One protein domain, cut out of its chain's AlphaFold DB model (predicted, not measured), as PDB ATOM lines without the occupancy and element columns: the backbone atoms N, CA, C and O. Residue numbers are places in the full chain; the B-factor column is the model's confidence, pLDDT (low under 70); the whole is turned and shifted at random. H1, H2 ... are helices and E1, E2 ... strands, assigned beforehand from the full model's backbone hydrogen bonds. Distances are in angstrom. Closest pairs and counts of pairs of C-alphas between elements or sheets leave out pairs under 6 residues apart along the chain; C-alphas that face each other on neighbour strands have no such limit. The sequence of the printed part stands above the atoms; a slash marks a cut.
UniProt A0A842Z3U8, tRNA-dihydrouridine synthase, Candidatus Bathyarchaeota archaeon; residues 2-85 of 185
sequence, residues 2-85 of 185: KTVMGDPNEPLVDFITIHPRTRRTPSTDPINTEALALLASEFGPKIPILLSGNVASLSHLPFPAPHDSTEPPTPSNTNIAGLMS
ATOM      1  N   LYS A   2      -8.483 -77.386  22.672       66.44
ATOM      2  CA  LYS A   2      -8.021 -76.015  22.362       66.44
ATOM      3  C   LYS A   2      -8.589 -74.945  23.308       66.44
ATOM      4  O   LYS A   2      -7.838 -74.138  23.822       66.44
ATOM      5  N   THR A   3      -9.874 -75.038  23.649       70.50
ATOM      6  CA  THR A   3     -10.526 -74.155  24.636       70.50
ATOM      7  C   THR A   3     -10.003 -74.321  26.068       70.50
ATOM      8  O   THR A   3     -10.111 -73.400  26.859       70.50
ATOM      9  N   VAL A   4      -9.468 -75.496  26.414       73.75
ATOM     10  CA  VAL A   4      -8.980 -75.809  27.771       73.75
ATOM     11  C   VAL A   4      -7.560 -75.291  27.980       73.75
ATOM     12  O   VAL A   4      -7.215 -74.946  29.098       73.75
ATOM     13  N   MET A   5      -6.743 -75.229  26.925       80.00
ATOM     14  CA  MET A   5      -5.344 -74.800  27.039       80.00
ATOM     15  C   MET A   5      -5.188 -73.285  27.208       80.00
ATOM     16  O   MET A   5      -4.219 -72.862  27.821       80.00
ATOM     17  N   GLY A   6      -6.138 -72.481  26.721       81.31
ATOM     18  CA  GLY A   6      -6.014 -71.019  26.721       81.31
ATOM     19  C   GLY A   6      -5.198 -70.475  25.549       81.31
ATOM     20  O   GLY A   6      -4.961 -71.181  24.564       81.31
ATOM     21  N   ASP A   7      -4.806 -69.204  25.654       81.81
ATOM     22  CA  ASP A   7      -3.853 -68.582  24.732       81.81
ATOM     23  C   ASP A   7      -2.441 -69.128  25.019       81.81
ATOM     24  O   ASP A   7      -2.097 -69.310  26.183       81.81
ATOM     25  N   PRO A   8      -1.589 -69.392  24.015       78.75
ATOM     26  CA  PRO A   8      -0.223 -69.859  24.264       78.75
ATOM     27  C   PRO A   8       0.629 -68.922  25.136       78.75
ATOM     28  O   PRO A   8       1.565 -69.387  25.780       78.75
ATOM     29  N   ASN A   9       0.323 -67.622  25.156       83.00
ATOM     30  CA  ASN A   9       0.994 -66.630  25.998       83.00
ATOM     31  C   ASN A   9       0.325 -66.475  27.373       83.00
ATOM     32  O   ASN A   9       0.925 -65.907  28.281       83.00
ATOM     33  N   GLU A  10      -0.897 -66.990  27.530       85.44
ATOM     34  CA  GLU A  10      -1.677 -66.987  28.772       85.44
ATOM     35  C   GLU A  10      -2.368 -68.354  28.952       85.44
ATOM     36  O   GLU A  10      -3.590 -68.482  28.778       85.44
ATOM     37  N   PRO A  11      -1.587 -69.416  29.238       84.12
ATOM     38  CA  PRO A  11      -2.137 -70.753  29.371       84.12
ATOM     39  C   PRO A  11      -3.055 -70.840  30.594       84.12
ATOM     40  O   PRO A  11      -2.771 -70.290  31.656       84.12
ATOM     41  N   LEU A  12      -4.160 -71.576  30.460       91.75
ATOM     42  CA  LEU A  12      -5.117 -71.792  31.554       91.75
ATOM     43  C   LEU A  12      -4.731 -72.964  32.470       91.75
ATOM     44  O   LEU A  12      -5.310 -73.117  33.545       91.75
ATOM     45  N   VAL A  13      -3.810 -73.822  32.023       92.81
ATOM     46  CA  VAL A  13      -3.381 -75.043  32.718       92.81
ATOM     47  C   VAL A  13      -1.904 -75.337  32.448       92.81
ATOM     48  O   VAL A  13      -1.430 -75.148  31.331       92.81
ATOM     49  N   ASP A  14      -1.201 -75.867  33.452       92.06
ATOM     50  CA  ASP A  14       0.230 -76.200  33.349       92.06
ATOM     51  C   ASP A  14       0.493 -77.600  32.784       92.06
ATOM     52  O   ASP A  14       1.532 -77.864  32.185       92.06
ATOM     53  N   PHE A  15      -0.438 -78.530  32.994       93.81
ATOM     54  CA  PHE A  15      -0.366 -79.892  32.479       93.81
ATOM     55  C   PHE A  15      -1.765 -80.487  32.362       93.81
ATOM     56  O   PHE A  15      -2.736 -80.001  32.945       93.81
ATOM     57  N   ILE A  16      -1.862 -81.590  31.633       93.31
ATOM     58  CA  ILE A  16      -3.098 -82.357  31.505       93.31
ATOM     59  C   ILE A  16      -2.841 -83.832  31.766       93.31
ATOM     60  O   ILE A  16      -1.799 -84.374  31.417       93.31
ATOM     61  N   THR A  17      -3.825 -84.503  32.359       94.62
ATOM     62  CA  THR A  17      -3.824 -85.963  32.474       94.62
ATOM     63  C   THR A  17      -4.879 -86.536  31.543       94.62
ATOM     64  O   THR A  17      -6.040 -86.131  31.599       94.62
ATOM     65  N   ILE A  18      -4.495 -87.489  30.697       93.12
ATOM     66  CA  ILE A  18      -5.408 -88.144  29.759       93.12
ATOM     67  C   ILE A  18      -5.619 -89.583  30.204       93.12
ATOM     68  O   ILE A  18      -4.670 -90.360  30.273       93.12
ATOM     69  N   HIS A  19      -6.879 -89.943  30.452       94.50
ATOM     70  CA  HIS A  19      -7.312 -91.335  30.462       94.50
ATOM     71  C   HIS A  19      -7.923 -91.663  29.099       94.50
ATOM     72  O   HIS A  19      -8.988 -91.117  28.807       94.50
ATOM     73  N   PRO A  20      -7.320 -92.530  28.259       93.69
ATOM     74  CA  PRO A  20      -7.790 -92.781  26.890       93.69
ATOM     75  C   PRO A  20      -9.025 -93.694  26.840       93.69
ATOM     76  O   PRO A  20      -9.083 -94.691  26.129       93.69
ATOM     77  N   ARG A  21     -10.038 -93.367  27.637       93.94
ATOM     78  CA  ARG A  21     -11.359 -93.982  27.645       93.94
ATOM     79  C   ARG A  21     -12.388 -92.876  27.755       93.94
ATOM     80  O   ARG A  21     -12.185 -91.882  28.449       93.94
ATOM     81  N   THR A  22     -13.517 -93.058  27.087       93.88
ATOM     82  CA  THR A  22     -14.639 -92.143  27.281       93.88
ATOM     83  C   THR A  22     -15.309 -92.426  28.621       93.88
ATOM     84  O   THR A  22     -15.190 -93.519  29.171       93.88
ATOM     85  N   ARG A  23     -16.121 -91.483  29.109       93.25
ATOM     86  CA  ARG A  23     -16.936 -91.667  30.322       93.25
ATOM     87  C   ARG A  23     -17.817 -92.931  30.291       93.25
ATOM     88  O   ARG A  23     -18.225 -93.409  31.341       93.25
ATOM     89  N   ARG A  24     -18.174 -93.428  29.100       94.81
ATOM     90  CA  ARG A  24     -19.059 -94.593  28.919       94.81
ATOM     91  C   ARG A  24     -18.300 -95.909  28.745       94.81
ATOM     92  O   ARG A  24     -18.932 -96.957  28.757       94.81
ATOM     93  N   THR A  25     -16.982 -95.858  28.572       92.31
ATOM     94  CA  THR A  25     -16.153 -97.049  28.378       92.31
ATOM     95  C   THR A  25     -15.790 -97.632  29.751       92.31
ATOM     96  O   THR A  25     -15.176 -96.926  30.557       92.31
ATOM     97  N   PRO A  26     -16.162 -98.887  30.059       90.38
ATOM     98  CA  PRO A  26     -15.846 -99.510  31.339       90.38
ATOM     99  C   PRO A  26     -14.340 -99.761  31.493       90.38
ATOM    100  O   PRO A  26     -13.575 -99.808  30.532       90.38
ATOM    101  N   SER A  27     -13.893 -99.962  32.735       86.19
ATOM    102  CA  SER A  27     -12.473-100.177  33.044       86.19
ATOM    103  C   SER A  27     -11.906-101.506  32.538       86.19
ATOM    104  O   SER A  27     -10.683-101.673  32.550       86.19
ATOM    105  N   THR A  28     -12.781-102.444  32.170       87.38
ATOM    106  CA  THR A  28     -12.452-103.760  31.602       87.38
ATOM    107  C   THR A  28     -11.985-103.669  30.160       87.38
ATOM    108  O   THR A  28     -11.175-104.488  29.741       87.38
ATOM    109  N   ASP A  29     -12.449-102.664  29.422       90.75
ATOM    110  CA  ASP A  29     -12.118-102.505  28.010       90.75
ATOM    111  C   ASP A  29     -10.732-101.868  27.881       90.75
ATOM    112  O   ASP A  29     -10.381-101.017  28.702       90.75
ATOM    113  N   PRO A  30      -9.912-102.227  26.884       88.62
ATOM    114  CA  PRO A  30      -8.597-101.619  26.701       88.62
ATOM    115  C   PRO A  30      -8.686-100.094  26.507       88.62
ATOM    116  O   PRO A  30      -9.731 -99.539  26.165       88.62
ATOM    117  N   ILE A  31      -7.582 -99.393  26.773       90.62
ATOM    118  CA  ILE A  31      -7.482 -97.962  26.460       90.62
ATOM    119  C   ILE A  31      -7.432 -97.764  24.937       90.62
ATOM    120  O   ILE A  31      -6.924 -98.616  24.213       90.62
ATOM    121  N   ASN A  32      -7.935 -96.633  24.447       91.94
ATOM    122  CA  ASN A  32      -7.847 -96.268  23.038       91.94
ATOM    123  C   ASN A  32      -6.467 -95.658  22.739       91.94
ATOM    124  O   ASN A  32      -6.228 -94.472  22.984       91.94
ATOM    125  N   THR A  33      -5.556 -96.488  22.236       89.06
ATOM    126  CA  THR A  33      -4.168 -96.112  21.931       89.06
ATOM    127  C   THR A  33      -4.051 -95.179  20.728       89.06
ATOM    128  O   THR A  33      -3.191 -94.303  20.731       89.06
ATOM    129  N   GLU A  34      -4.936 -95.306  19.739       89.25
ATOM    130  CA  GLU A  34      -4.978 -94.431  18.562       89.25
ATOM    131  C   GLU A  34      -5.352 -92.997  18.959       89.25
ATOM    132  O   GLU A  34      -4.653 -92.043  18.623       89.25
ATOM    133  N   ALA A  35      -6.407 -92.843  19.765       90.88
ATOM    134  CA  ALA A  35      -6.803 -91.544  20.294       90.88
ATOM    135  C   ALA A  35      -5.695 -90.927  21.159       90.88
ATOM    136  O   ALA A  35      -5.439 -89.730  21.058       90.88
ATOM    137  N   LEU A  36      -5.016 -91.730  21.987       90.94
ATOM    138  CA  LEU A  36      -3.875 -91.253  22.767       90.94
ATOM    139  C   LEU A  36      -2.748 -90.739  21.863       90.94
ATOM    140  O   LEU A  36      -2.260 -89.641  22.105       90.94
ATOM    141  N   ALA A  37      -2.368 -91.487  20.824       88.44
ATOM    142  CA  ALA A  37      -1.304 -91.092  19.903       88.44
ATOM    143  C   ALA A  37      -1.636 -89.782  19.166       88.44
ATOM    144  O   ALA A  37      -0.789 -88.891  19.078       88.44
ATOM    145  N   LEU A  38      -2.883 -89.624  18.709       90.38
ATOM    146  CA  LEU A  38      -3.360 -88.390  18.078       90.38
ATOM    147  C   LEU A  38      -3.265 -87.191  19.033       90.38
ATOM    148  O   LEU A  38      -2.728 -86.146  18.666       90.38
ATOM    149  N   LEU A  39      -3.740 -87.348  20.272       91.19
ATOM    150  CA  LEU A  39      -3.702 -86.284  21.277       91.19
ATOM    151  C   LEU A  39      -2.269 -85.954  21.715       91.19
ATOM    152  O   LEU A  39      -1.934 -84.779  21.861       91.19
ATOM    153  N   ALA A  40      -1.420 -86.966  21.893       90.62
ATOM    154  CA  ALA A  40      -0.016 -86.785  22.245       90.62
ATOM    155  C   ALA A  40       0.745 -86.041  21.141       90.62
ATOM    156  O   ALA A  40       1.477 -85.097  21.427       90.62
ATOM    157  N   SER A  41       0.513 -86.394  19.875       90.19
ATOM    158  CA  SER A  41       1.091 -85.699  18.721       90.19
ATOM    159  C   SER A  41       0.623 -84.241  18.613       90.19
ATOM    160  O   SER A  41       1.441 -83.338  18.445       90.19
ATOM    161  N   GLU A  42      -0.681 -83.974  18.763       90.50
ATOM    162  CA  GLU A  42      -1.219 -82.616  18.596       90.50
ATOM    163  C   GLU A  42      -0.867 -81.673  19.763       90.50
ATOM    164  O   GLU A  42      -0.650 -80.469  19.545       90.50
ATOM    165  N   PHE A  43      -0.862 -82.189  20.996       90.62
ATOM    166  CA  PHE A  43      -0.824 -81.372  22.215       90.62
ATOM    167  C   PHE A  43       0.441 -81.542  23.055       90.62
ATOM    168  O   PHE A  43       0.803 -80.595  23.746       90.62
ATOM    169  N   GLY A  44       1.149 -82.670  22.972       90.31
ATOM    170  CA  GLY A  44       2.365 -82.908  23.760       90.31
ATOM    171  C   GLY A  44       3.480 -81.871  23.553       90.31
ATOM    172  O   GLY A  44       4.110 -81.490  24.536       90.31
ATOM    173  N   PRO A  45       3.678 -81.307  22.341       89.81
ATOM    174  CA  PRO A  45       4.616 -80.196  22.137       89.81
ATOM    175  C   PRO A  45       4.188 -78.856  22.762       89.81
ATOM    176  O   PRO A  45       4.983 -77.922  22.795       89.81
ATOM    177  N   LYS A  46       2.924 -78.721  23.187       89.56
ATOM    178  CA  LYS A  46       2.339 -77.466  23.695       89.56
ATOM    179  C   LYS A  46       2.140 -77.482  25.206       89.56
ATOM    180  O   LYS A  46       2.217 -76.435  25.833       89.56
ATOM    181  N   ILE A  47       1.834 -78.649  25.769       90.69
ATOM    182  CA  ILE A  47       1.530 -78.818  27.187       90.69
ATOM    183  C   ILE A  47       1.957 -80.217  27.655       90.69
ATOM    184  O   ILE A  47       1.672 -81.196  26.961       90.69
ATOM    185  N   PRO A  48       2.601 -80.351  28.828       92.88
ATOM    186  CA  PRO A  48       2.911 -81.649  29.410       92.88
ATOM    187  C   PRO A  48       1.670 -82.539  29.556       92.88
ATOM    188  O   PRO A  48       0.661 -82.150  30.153       92.88
ATOM    189  N   ILE A  49       1.766 -83.764  29.034       93.00
ATOM    190  CA  ILE A  49       0.703 -84.770  29.107       93.00
ATOM    191  C   ILE A  49       1.125 -85.902  30.034       93.00
ATOM    192  O   ILE A  49       2.145 -86.546  29.807       93.00
ATOM    193  N   LEU A  50       0.304 -86.190  31.042       93.75
ATOM    194  CA  LEU A  50       0.416 -87.384  31.869       93.75
ATOM    195  C   LEU A  50      -0.571 -88.449  31.384       93.75
ATOM    196  O   LEU A  50      -1.779 -88.208  31.302       93.75
ATOM    197  N   LEU A  51      -0.082 -89.651  31.090       92.12
ATOM    198  CA  LEU A  51      -0.943 -90.782  30.755       92.12
ATOM    199  C   LEU A  51      -1.493 -91.423  32.030       92.12
ATOM    200  O   LEU A  51      -0.738 -91.984  32.820       92.12
ATOM    201  N   SER A  52      -2.813 -91.411  32.196       92.00
ATOM    202  CA  SER A  52      -3.509 -92.224  33.192       92.00
ATOM    203  C   SER A  52      -4.228 -93.384  32.517       92.00
ATOM    204  O   SER A  52      -4.892 -93.217  31.505       92.00
ATOM    205  N   GLY A  53      -4.161 -94.576  33.095       86.25
ATOM    206  CA  GLY A  53      -4.902 -95.730  32.587       86.25
ATOM    207  C   GLY A  53      -3.997 -96.806  32.007       86.25
ATOM    208  O   GLY A  53      -3.129 -96.561  31.182       86.25
ATOM    209  N   ASN A  54      -4.218 -98.024  32.495       86.56
ATOM    210  CA  ASN A  54      -3.426 -99.211  32.180       86.56
ATOM    211  C   ASN A  54      -1.910 -99.095  32.443       86.56
ATOM    212  O   ASN A  54      -1.139 -99.893  31.929       86.56
ATOM    213  N   VAL A  55      -1.490 -98.146  33.287       89.88
ATOM    214  CA  VAL A  55      -0.114 -98.038  33.794       89.88
ATOM    215  C   VAL A  55       0.048 -99.007  34.964       89.88
ATOM    216  O   VAL A  55      -0.271 -98.669  36.108       89.88
ATOM    217  N   ALA A  56       0.462-100.236  34.666       89.69
ATOM    218  CA  ALA A  56       0.669-101.293  35.661       89.69
ATOM    219  C   ALA A  56       2.103-101.833  35.720       89.69
ATOM    220  O   ALA A  56       2.405-102.611  36.617       89.69
ATOM    221  N   SER A  57       2.955-101.396  34.797       85.62
ATOM    222  CA  SER A  57       4.388-101.654  34.769       85.62
ATOM    223  C   SER A  57       5.088-100.429  34.174       85.62
ATOM    224  O   SER A  57       4.466 -99.663  33.429       85.62
ATOM    225  N   LEU A  58       6.353-100.219  34.540       83.31
ATOM    226  CA  LEU A  58       7.204 -99.184  33.947       83.31
ATOM    227  C   LEU A  58       8.022 -99.709  32.760       83.31
ATOM    228  O   LEU A  58       8.536 -98.901  31.991       83.31
ATOM    229  N   SER A  59       8.137-101.034  32.603       77.00
ATOM    230  CA  SER A  59       8.923-101.658  31.532       77.00
ATOM    231  C   SER A  59       8.231-101.595  30.169       77.00
ATOM    232  O   SER A  59       8.901-101.528  29.142       77.00
ATOM    233  N   HIS A  60       6.896-101.550  30.152       70.81
ATOM    234  CA  HIS A  60       6.103-101.515  28.927       70.81
ATOM    235  C   HIS A  60       5.006-100.453  29.023       70.81
ATOM    236  O   HIS A  60       4.083-100.562  29.837       70.81
ATOM    237  N   LEU A  61       5.074 -99.423  28.173       71.75
ATOM    238  CA  LEU A  61       3.966 -98.482  28.042       71.75
ATOM    239  C   LEU A  61       2.822 -99.098  27.225       71.75
ATOM    240  O   LEU A  61       3.067 -99.791  26.238       71.75
ATOM    241  N   PRO A  62       1.555 -98.827  27.582       69.12
ATOM    242  CA  PRO A  62       0.400 -99.486  26.977       69.12
ATOM    243  C   PRO A  62      -0.010 -98.900  25.612       69.12
ATOM    244  O   PRO A  62      -1.190 -98.932  25.274       69.12
ATOM    245  N   PHE A  63       0.908 -98.317  24.836       73.19
ATOM    246  CA  PHE A  63       0.592 -97.679  23.555       73.19
ATOM    247  C   PHE A  63       1.788 -97.733  22.590       73.19
ATOM    248  O   PHE A  63       2.916 -97.862  23.052       73.19
ATOM    249  N   PRO A  64       1.562 -97.691  21.265       60.75
ATOM    250  CA  PRO A  64       2.615 -97.931  20.285       60.75
ATOM    251  C   PRO A  64       3.678 -96.830  20.311       60.75
ATOM    252  O   PRO A  64       3.369 -95.654  20.516       60.75
ATOM    253  N   ALA A  65       4.927 -97.230  20.077       61.75
ATOM    254  CA  ALA A  65       6.006 -96.292  19.811       61.75
ATOM    255  C   ALA A  65       5.674 -95.462  18.549       61.75
ATOM    256  O   ALA A  65       4.874 -95.917  17.720       61.75
ATOM    257  N   PRO A  66       6.232 -94.249  18.388       61.72
ATOM    258  CA  PRO A  66       6.082 -93.489  17.150       61.72
ATOM    259  C   PRO A  66       6.381 -94.365  15.929       61.72
ATOM    260  O   PRO A  66       7.250 -95.231  15.990       61.72
ATOM    261  N   HIS A  67       5.679 -94.121  14.821       54.69
ATOM    262  CA  HIS A  67       5.629 -94.980  13.627       54.69
ATOM    263  C   HIS A  67       6.970 -95.279  12.907       54.69
ATOM    264  O   HIS A  67       6.946 -95.914  11.861       54.69
ATOM    265  N   ASP A  68       8.118 -94.901  13.468       58.91
ATOM    266  CA  ASP A  68       9.457 -95.110  12.903       58.91
ATOM    267  C   ASP A  68      10.524 -95.509  13.946       58.91
ATOM    268  O   ASP A  68      11.705 -95.625  13.619       58.91
ATOM    269  N   SER A  69      10.158 -95.710  15.219       61.28
ATOM    270  CA  SER A  69      11.132 -96.056  16.262       61.28
ATOM    271  C   SER A  69      11.234 -97.566  16.473       61.28
ATOM    272  O   SER A  69      10.237 -98.237  16.734       61.28
ATOM    273  N   THR A  70      12.459 -98.090  16.443       66.69
ATOM    274  CA  THR A  70      12.793 -99.469  16.845       66.69
ATOM    275  C   THR A  70      12.851 -99.651  18.365       66.69
ATOM    276  O   THR A  70      12.932-100.778  18.849       66.69
ATOM    277  N   GLU A  71      12.823 -98.551  19.117       69.44
ATOM    278  CA  GLU A  71      12.856 -98.539  20.575       69.44
ATOM    279  C   GLU A  71      11.452 -98.688  21.179       69.44
ATOM    280  O   GLU A  71      10.471 -98.213  20.596       69.44
ATOM    281  N   PRO A  72      11.332 -99.314  22.365       70.50
ATOM    282  CA  PRO A  72      10.060 -99.386  23.061       70.50
ATOM    283  C   PRO A  72       9.531 -97.978  23.393       70.50
ATOM    284  O   PRO A  72      10.309 -97.038  23.602       70.50
ATOM    285  N   PRO A  73       8.202 -97.815  23.465       72.00
ATOM    286  CA  PRO A  73       7.589 -96.558  23.865       72.00
ATOM    287  C   PRO A  73       8.021 -96.205  25.294       72.00
ATOM    288  O   PRO A  73       7.830 -96.977  26.231       72.00
ATOM    289  N   THR A  74       8.576 -95.012  25.463       77.31
ATOM    290  CA  THR A  74       8.972 -94.390  26.731       77.31
ATOM    291  C   THR A  74       8.405 -92.971  26.769       77.31
ATOM    292  O   THR A  74       8.156 -92.401  25.705       77.31
ATOM    293  N   PRO A  75       8.215 -92.332  27.940       78.56
ATOM    294  CA  PRO A  75       7.764 -90.935  27.976       78.56
ATOM    295  C   PRO A  75       8.649 -90.021  27.104       78.56
ATOM    296  O   PRO A  75       8.155 -89.239  26.295       78.56
ATOM    297  N   SER A  76       9.968 -90.235  27.148       75.31
ATOM    298  CA  SER A  76      10.965 -89.501  26.361       75.31
ATOM    299  C   SER A  76      10.775 -89.556  24.844       75.31
ATOM    300  O   SER A  76      11.182 -88.613  24.172       75.31
ATOM    301  N   ASN A  77      10.172 -90.616  24.296       78.44
ATOM    302  CA  ASN A  77       9.981 -90.765  22.851       78.44
ATOM    303  C   ASN A  77       8.503 -90.725  22.415       78.44
ATOM    304  O   ASN A  77       8.218 -90.980  21.254       78.44
ATOM    305  N   THR A  78       7.555 -90.367  23.294       78.12
ATOM    306  CA  THR A  78       6.107 -90.488  23.005       78.12
ATOM    307  C   THR A  78       5.279 -89.203  23.103       78.12
ATOM    308  O   THR A  78       4.051 -89.269  23.095       78.12
ATOM    309  N   ASN A  79       5.897 -88.020  23.183       89.31
ATOM    310  CA  ASN A  79       5.198 -86.753  23.483       89.31
ATOM    311  C   ASN A  79       4.353 -86.809  24.780       89.31
ATOM    312  O   ASN A  79       3.471 -85.978  25.005       89.31
ATOM    313  N   ILE A  80       4.626 -87.791  25.644       90.12
ATOM    314  CA  ILE A  80       4.039 -87.954  26.969       90.12
ATOM    315  C   ILE A  80       5.098 -87.531  27.982       90.12
ATOM    316  O   ILE A  80       6.206 -88.049  27.992       90.12
ATOM    317  N   ALA A  81       4.756 -86.601  28.866       91.94
ATOM    318  CA  ALA A  81       5.676 -86.088  29.876       91.94
ATOM    319  C   ALA A  81       5.800 -87.013  31.099       91.94
ATOM    320  O   ALA A  81       6.764 -86.916  31.855       91.94
ATOM    321  N   GLY A  82       4.836 -87.912  31.316       90.88
ATOM    322  CA  GLY A  82       4.879 -88.843  32.437       90.88
ATOM    323  C   GLY A  82       3.674 -89.771  32.525       90.88
ATOM    324  O   GLY A  82       2.775 -89.760  31.685       90.88
ATOM    325  N   LEU A  83       3.661 -90.589  33.573       91.31
ATOM    326  CA  LEU A  83       2.647 -91.614  33.800       91.31
ATOM    327  C   LEU A  83       1.939 -91.384  35.133       91.31
ATOM    328  O   LEU A  83       2.540 -90.947  36.109       91.31
ATOM    329  N   MET A  84       0.669 -91.761  35.187       93.44
ATOM    330  CA  MET A  84      -0.142 -91.787  36.393       93.44
ATOM    331  C   MET A  84      -0.784 -93.168  36.537       93.44
ATOM    332  O   MET A  84      -1.580 -93.601  35.702       93.44
ATOM    333  N   SER A  85      -0.472 -93.854  37.636       92.94
ATOM    334  CA  SER A  85      -1.117 -95.116  37.991       92.94
ATOM    335  C   SER A  85      -2.137 -94.913  39.106       92.94
ATOM    336  O   SER A  85      -1.920 -94.126  40.022       92.94
TER     337      SER A  85
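Overview. This is residues 2 to 85 of the 185 residues of the protein "tRNA-dihydrouridine synthase" of Candidatus Bathyarchaeota archaeon (UniProt A0A842Z3U8). Little of this domain is regular structure: long loops surround a small core, a parallel sheet ordered E1 E2 E3, grazed by H2. H1 lies far out at one end. The 84 printed residues hold H1 E1 H2 E2 E3 in chain order, class mixed, with 25 residues in named elements. It is compact, radius of gyration of the C-alphas 13.2 A, spanning 36 by 33 by 20 A.

Along the chain. E1 is residues 16 to 18, 6.5 A; E2 49 to 52, 9.5 A; E3 82 to 84, 7.0 A, ending at C-alpha 84 (-0.142, -91.787, 36.393). H2 is residues 33 to 43, 15.1 A. H1, residues 2 to 5, 5.5 A, begins at C-alpha 2 (-8.021, -76.015, 22.362).

Arrangement. Inner strand E2 is parallel to E1 (N 50 and O 16, 2.8 A) and E3 (N 84 and O 51, 2.8 A). H2 only grazes the sheet; its closest C-alphas to E2 are Ala 40 and Ile 49, 7.2 A. E1, H2, E2 form a right-handed strand-helix-strand unit, parallel strands joined through a helix. Every O i to N i+4 pair in H2 is within hydrogen-bond range; H1 is too short for one. H1 and H2 are apart.

Size, cuts and confidence. The farthest C-alphas, Asn 9 and Thr 28, are 39.9 A apart. The printed part has no cut. Links E1 to H2 and E2 to E3 are long. Residues 2, 62 and 64 to 71 have pLDDT under 70.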